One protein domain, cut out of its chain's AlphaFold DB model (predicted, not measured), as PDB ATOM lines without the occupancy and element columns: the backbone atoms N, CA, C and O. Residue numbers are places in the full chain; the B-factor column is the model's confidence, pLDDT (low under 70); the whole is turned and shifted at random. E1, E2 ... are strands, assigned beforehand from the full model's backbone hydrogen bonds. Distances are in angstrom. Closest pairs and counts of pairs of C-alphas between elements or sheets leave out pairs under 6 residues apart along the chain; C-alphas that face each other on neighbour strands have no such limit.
ATOM      1  N   ILE A  32     459.731 288.646 255.398       76.50
ATOM      2  CA  ILE A  32     460.669 289.685 255.789       76.50
ATOM      3  C   ILE A  32     461.864 288.972 256.410       76.50
ATOM      4  O   ILE A  32     461.707 288.154 257.319       76.50
ATOM      5  N   ARG A  33     463.057 289.256 255.882       71.06
ATOM      6  CA  ARG A  33     464.320 288.763 256.430       71.06
ATOM      7  C   ARG A  33     465.036 289.928 257.089       71.06
ATOM      8  O   ARG A  33     465.303 290.922 256.423       71.06
ATOM      9  N   ILE A  34     465.334 289.787 258.371       75.00
ATOM     10  CA  ILE A  34     466.131 290.749 259.129       75.00
ATOM     11  C   ILE A  34     467.451 290.066 259.463       75.00
ATOM     12  O   ILE A  34     467.448 289.009 260.096       75.00
ATOM     13  N   SER A  35     468.554 290.658 259.011       67.88
ATOM     14  CA  SER A  35     469.905 290.217 259.351       67.88
ATOM     15  C   SER A  35     470.518 291.227 260.311       67.88
ATOM     16  O   SER A  35     470.635 292.402 259.966       67.88
ATOM     17  N   HIS A  36     470.904 290.772 261.497       70.00
ATOM     18  CA  HIS A  36     471.627 291.573 262.476       70.00
ATOM     19  C   HIS A  36     473.034 290.998 262.642       70.00
ATOM     20  O   HIS A  36     473.198 289.825 262.994       70.00
ATOM     21  N   ALA A  37     474.042 291.811 262.331       57.69
ATOM     22  CA  ALA A  37     475.433 291.486 262.598       57.69
ATOM     23  C   ALA A  37     475.721 291.856 264.054       57.69
ATOM     24  O   ALA A  37     475.732 293.035 264.401       57.69
ATOM     25  N   GLN A  38     475.878 290.841 264.899       63.41
ATOM     26  CA  GLN A  38     476.293 291.026 266.279       63.41
ATOM     27  C   GLN A  38     477.821 290.924 266.318       63.41
ATOM     28  O   GLN A  38     478.378 289.861 266.046       63.41
ATOM     29  N   GLU A  39     478.494 292.034 266.616       54.34
ATOM     30  CA  GLU A  39     479.941 292.068 266.855       54.34
ATOM     31  C   GLU A  39     480.221 291.775 268.334       54.34
ATOM     32  O   GLU A  39     480.588 292.661 269.098       54.34
ATOM     33  N   ASP A  40     480.011 290.527 268.757       55.50
ATOM     34  CA  ASP A  40     480.437 290.082 270.087       55.50
ATOM     35  C   ASP A  40     481.752 289.302 269.987       55.50
ATOM     36  O   ASP A  40     481.865 288.327 269.244       55.50
ATOM     37  N   GLU A  41     482.723 289.683 270.819       52.88
ATOM     38  CA  GLU A  41     484.083 289.119 270.886       52.88
ATOM     39  C   GLU A  41     484.110 287.601 271.182       52.88
ATOM     40  O   GLU A  41     485.091 286.920 270.900       52.88
ATOM     41  N   LYS A  42     483.017 287.048 271.732       54.44
ATOM     42  CA  LYS A  42     482.889 285.625 272.102       54.44
ATOM     43  C   LYS A  42     482.166 284.746 271.084       54.44
ATOM     44  O   LYS A  42     482.301 283.534 271.184       54.44
ATOM     45  N   ASN A  43     481.371 285.311 270.175       53.66
ATOM     46  CA  ASN A  43     480.609 284.544 269.184       53.66
ATOM     47  C   ASN A  43     480.310 285.440 267.967       53.66
ATOM     48  O   ASN A  43     479.215 286.009 267.882       53.66
ATOM     49  N   PRO A  44     481.257 285.586 267.023       54.91
ATOM     50  CA  PRO A  44     480.988 286.288 265.778       54.91
ATOM     51  C   PRO A  44     479.918 285.513 265.004       54.91
ATOM     52  O   PRO A  44     480.117 284.371 264.592       54.91
ATOM     53  N   GLY A  45     478.742 286.114 264.840       60.69
ATOM     54  CA  GLY A  45     477.641 285.446 264.161       60.69
ATOM     55  C   GLY A  45     476.596 286.414 263.638       60.69
ATOM     56  O   GLY A  45     476.210 287.376 264.306       60.69
ATOM     57  N   GLN A  46     476.110 286.145 262.427       63.91
ATOM     58  CA  GLN A  46     474.956 286.857 261.887       63.91
ATOM     59  C   GLN A  46     473.684 286.137 262.312       63.91
ATOM     60  O   GLN A  46     473.481 284.955 262.023       63.91
ATOM     61  N   ARG A  47     472.802 286.883 262.972       68.88
ATOM     62  CA  ARG A  47     471.464 286.425 263.327       68.88
ATOM     63  C   ARG A  47     470.500 286.766 262.206       68.88
ATOM     64  O   ARG A  47     470.384 287.930 261.813       68.88
ATOM     65  N   LYS A  48     469.824 285.748 261.668       70.88
ATOM     66  CA  LYS A  48     468.844 285.891 260.588       70.88
ATOM     67  C   LYS A  48     467.471 285.480 261.095       70.88
ATOM     68  O   LYS A  48     467.204 284.302 261.336       70.88
ATOM     69  N   VAL A  49     466.568 286.452 261.174       75.00
ATOM     70  CA  VAL A  49     465.171 286.219 261.548       75.00
ATOM     71  C   VAL A  49     464.292 286.322 260.306       75.00
ATOM     72  O   VAL A  49     464.388 287.277 259.530       75.00
ATOM     73  N   LYS A  50     463.445 285.311 260.095       75.69
ATOM     74  CA  LYS A  50     462.511 285.235 258.964       75.69
ATOM     75  C   LYS A  50     461.081 285.316 259.483       75.69
ATOM     76  O   LYS A  50     460.590 284.372 260.097       75.69
ATOM     77  N   PHE A  51     460.391 286.409 259.179       78.19
ATOM     78  CA  PHE A  51     458.966 286.564 259.467       78.19
ATOM     79  C   PHE A  51     458.152 286.188 258.241       78.19
ATOM     80  O   PHE A  51     458.363 286.733 257.158       78.19
ATOM     81  N   ARG A  52     457.217 285.251 258.402       80.75
ATOM     82  CA  ARG A  52     456.239 284.926 257.361       80.75
ATOM     83  C   ARG A  52     455.088 285.922 257.448       80.75
ATOM     84  O   ARG A  52     454.483 286.047 258.509       80.75
ATOM     85  N   ILE A  53     454.765 286.562 256.331       81.75
ATOM     86  CA  ILE A  53     453.550 287.366 256.219       81.75
ATOM     87  C   ILE A  53     452.381 286.398 255.976       81.75
ATOM     88  O   ILE A  53     452.496 285.525 255.112       81.75
ATOM     89  N   PRO A  54     451.280 286.473 256.744       80.88
ATOM     90  CA  PRO A  54     450.108 285.645 256.485       80.88
ATOM     91  C   PRO A  54     449.490 285.977 255.124       80.88
ATOM     92  O   PRO A  54     449.380 287.150 254.773       80.88
ATOM     93  N   ASP A  55     448.999 284.962 254.410       78.81
ATOM     94  CA  ASP A  55     448.436 285.116 253.058       78.81
ATOM     95  C   ASP A  55     447.275 286.121 252.995       78.81
ATOM     96  O   ASP A  55     447.041 286.749 251.968       78.81
ATOM     97  N   SER A  56     446.575 286.347 254.110       80.38
ATOM     98  CA  SER A  56     445.547 287.382 254.205       80.38
ATOM     99  C   SER A  56     446.105 288.793 253.967       80.38
ATOM    100  O   SER A  56     445.419 289.635 253.396       80.38
ATOM    101  N   TYR A  57     447.343 289.088 254.344       80.06
ATOM    102  CA  TYR A  57     447.939 290.409 254.122       80.06
ATOM    103  C   TYR A  57     448.545 290.569 252.721       80.06
ATOM    104  O   TYR A  57     448.894 291.684 252.338       80.06
ATOM    105  N   ILE A  58     448.609 289.491 251.935       80.44
ATOM    106  CA  ILE A  58     449.117 289.503 250.565       80.44
ATOM    107  C   ILE A  58     447.963 289.853 249.621       80.44
ATOM    108  O   ILE A  58     446.987 289.114 249.494       80.44
ATOM    109  N   SER A  59     448.058 291.003 248.953       77.06
ATOM    110  CA  SER A  59     447.090 291.419 247.935       77.06
ATOM    111  C   SER A  59     447.676 291.295 246.528       77.06
ATOM    112  O   SER A  59     448.808 291.720 246.311       77.06
ATOM    113  N   PRO A  60     446.915 290.766 245.550       72.81
ATOM    114  CA  PRO A  60     447.364 290.731 244.165       72.81
ATOM    115  C   PRO A  60     447.495 292.154 243.601       72.81
ATOM    116  O   PRO A  60     446.635 293.005 243.838       72.81
ATOM    117  N   GLY A  61     448.558 292.394 242.828       76.62
ATOM    118  CA  GLY A  61     448.886 293.698 242.240       76.62
ATOM    119  C   GLY A  61     450.018 294.430 242.971       76.62
ATOM    120  O   GLY A  61     450.704 293.853 243.804       76.62
ATOM    121  N   GLY A  62     450.236 295.706 242.630       75.31
ATOM    122  CA  GLY A  62     451.311 296.541 243.199       75.31
ATOM    123  C   GLY A  62     450.889 297.437 244.369       75.31
ATOM    124  O   GLY A  62     451.684 298.243 244.839       75.31
ATOM    125  N   VAL A  63     449.635 297.343 244.822       75.56
ATOM    126  CA  VAL A  63     449.086 298.209 245.877       75.56
ATOM    127  C   VAL A  63     448.765 297.370 247.107       75.56
ATOM    128  O   VAL A  63     447.996 296.412 247.025       75.56
ATOM    129  N   ALA A  64     449.335 297.748 248.252       75.81
ATOM    130  CA  ALA A  64     449.037 297.121 249.534       75.81
ATOM    131  C   ALA A  64     447.616 297.484 249.991       75.81
ATOM    132  O   ALA A  64     447.271 298.660 250.093       75.81
ATOM    133  N   ARG A  65     446.783 296.476 250.279       81.25
ATOM    134  CA  ARG A  65     445.402 296.679 250.769       81.25
ATOM    135  C   ARG A  65     445.283 296.726 252.290       81.25
ATOM    136  O   ARG A  65     444.280 297.202 252.809       81.25
ATOM    137  N   ARG A  66     446.265 296.170 252.998       80.31
ATOM    138  CA  ARG A  66     446.286 296.056 254.458       80.31
ATOM    139  C   ARG A  66     447.699 296.269 254.969       80.31
ATOM    140  O   ARG A  66     448.656 295.854 254.320       80.31
ATOM    141  N   VAL A  67     447.808 296.877 256.142       81.44
ATOM    142  CA  VAL A  67     449.077 297.025 256.856       81.44
ATOM    143  C   VAL A  67     449.218 295.851 257.816       81.44
ATOM    144  O   VAL A  67     448.329 295.615 258.631       81.44
ATOM    145  N   PHE A  68     450.316 295.106 257.701       82.62
ATOM    146  CA  PHE A  68     450.707 294.102 258.685       82.62
ATOM    147  C   PHE A  68     451.652 294.758 259.694       82.62
ATOM    148  O   PHE A  68     452.833 294.945 259.402       82.62
ATOM    149  N   ASP A  69     451.115 295.157 260.846       83.38
ATOM    150  CA  ASP A  69     451.896 295.772 261.920       83.38
ATOM    151  C   ASP A  69     452.425 294.692 262.876       83.38
ATOM    152  O   ASP A  69     451.655 293.966 263.505       83.38
ATOM    153  N   ILE A  70     453.751 294.569 262.944       79.25
ATOM    154  CA  ILE A  70     454.469 293.625 263.819       79.25
ATOM    155  C   ILE A  70     454.832 294.306 265.156       79.25
ATOM    156  O   ILE A  70     455.255 293.645 266.102       79.25
ATOM    157  N   GLY A  71     454.641 295.626 265.263       84.44
ATOM    158  CA  GLY A  71     454.998 296.423 266.426       84.44
ATOM    159  C   GLY A  71     456.508 296.621 266.579       84.44
ATOM    160  O   GLY A  71     457.255 296.720 265.603       84.44
ATOM    161  N   VAL A  72     456.958 296.710 267.833       80.81
ATOM    162  CA  VAL A  72     458.374 296.857 268.191       80.81
ATOM    163  C   VAL A  72     458.937 295.495 268.566       80.81
ATOM    164  O   VAL A  72     458.460 294.852 269.498       80.81
ATOM    165  N   LEU A  73     459.975 295.073 267.850       78.50
ATOM    166  CA  LEU A  73     460.647 293.804 268.079       78.50
ATOM    167  C   LEU A  73     462.014 294.028 268.729       78.50
ATOM    168  O   LEU A  73     462.830 294.779 268.196       78.50
ATOM    169  N   ASN A  74     462.287 293.334 269.837       75.19
ATOM    170  CA  ASN A  74     463.634 293.274 270.396       75.19
ATOM    171  C   ASN A  74     464.456 292.209 269.645       75.19
ATOM    172  O   ASN A  74     464.064 291.047 269.588       75.19
ATOM    173  N   LEU A  75     465.590 292.598 269.064       74.25
ATOM    174  CA  LEU A  75     466.487 291.691 268.336       74.25
ATOM    175  C   LEU A  75     467.502 290.983 269.253       74.25
ATOM    176  O   LEU A  75     468.229 290.105 268.798       74.25
ATOM    177  N   GLU A  76     467.536 291.328 270.543       68.62
ATOM    178  CA  GLU A  76     468.355 290.639 271.548       68.62
ATOM    179  C   GLU A  76     467.741 289.281 271.950       68.62
ATOM    180  O   GLU A  76     468.457 288.374 272.388       68.62
ATOM    181  N   THR A  77     466.424 289.102 271.766       59.56
ATOM    182  CA  THR A  77     465.717 287.855 272.096       59.56
ATOM    183  C   THR A  77     465.952 286.766 271.053       59.56
ATOM    184  O   THR A  77     465.971 287.035 269.855       59.56
ATOM    185  N   ILE A  78     466.091 285.518 271.505       63.84
ATOM    186  CA  ILE A  78     466.269 284.352 270.629       63.84
ATOM    187  C   ILE A  78     464.904 283.934 270.082       63.84
ATOM    188  O   ILE A  78     464.005 283.592 270.855       63.84
ATOM    189  N   PHE A  79     464.750 283.932 268.758       69.81
ATOM    190  CA  PHE A  79     463.492 283.534 268.122       69.81
ATOM    191  C   PHE A  79     463.476 282.036 267.786       69.81
ATOM    192  O   PHE A  79     464.487 281.469 267.361       69.81
ATOM    193  N   PRO A  80     462.321 281.355 267.914       61.38
ATOM    194  CA  PRO A  80     462.197 279.978 267.460       61.38
ATOM    195  C   PRO A  80     462.399 279.919 265.940       61.38
ATOM    196  O   PRO A  80     461.718 280.625 265.195       61.38
ATOM    197  N   LYS A  81     463.299 279.040 265.479       65.44
ATOM    198  CA  LYS A  81     463.726 278.901 264.067       65.44
ATOM    199  C   LYS A  81     464.564 280.068 263.527       65.44
ATOM    200  O   LYS A  81     464.633 280.257 262.314       65.44
ATOM    201  N   GLU A  82     465.189 280.841 264.410       65.31
ATOM    202  CA  GLU A  82     466.254 281.760 264.023       65.31
ATOM    203  C   GLU A  82     467.442 280.976 263.450       65.31
ATOM    204  O   GLU A  82     467.913 280.007 264.048       65.31
TER     205      GLU A  82
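Overview. This is residues 32 to 82 of the 87 residues of the protein "Transthyretin-like family protein" of Teladorsagia circumcincta (UniProt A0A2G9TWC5). With little regular structure, this is one long two-stranded hairpin, E1 and E2, continued by an unnamed stretch, residues 53 to 82, that turns beyond the end of E2 and folds back along the hairpin. Residues 39 to 44 stick out at one end of the rod and residues 59 to 64 at the other. The printed part has 51 residues, with strands E1 then E2, antiparallel, and no named helix; it is all strand, though named elements hold only 15 residues. It is only just loose, close to extended, with a radius of gyration of the C-alphas of 14.7 A and spans of 45 by 18 by 17 A.

Along the chain. E1, residues 32 to 38, begins at C-alpha 32 (460.669, 289.685, 255.789) and is 18.9 A long. E2, residues 45 to 52, is 22.5 A long and ends at C-alpha 52 (456.239, 284.926, 257.361).

Arrangement. E1 and E2 form an antiparallel hairpin, their directions 163 degrees apart. N 34 and O 49 are within hydrogen-bond range at 2.9 A.

Size, cuts and confidence. The two farthest C-alphas, of Lys 42 and Gly 61, are 46.0 A apart. The printed part has no cut. The E1 to E2 link is short. Confidence is under 70 at residues 35, 37 to 47 and 76 to 82.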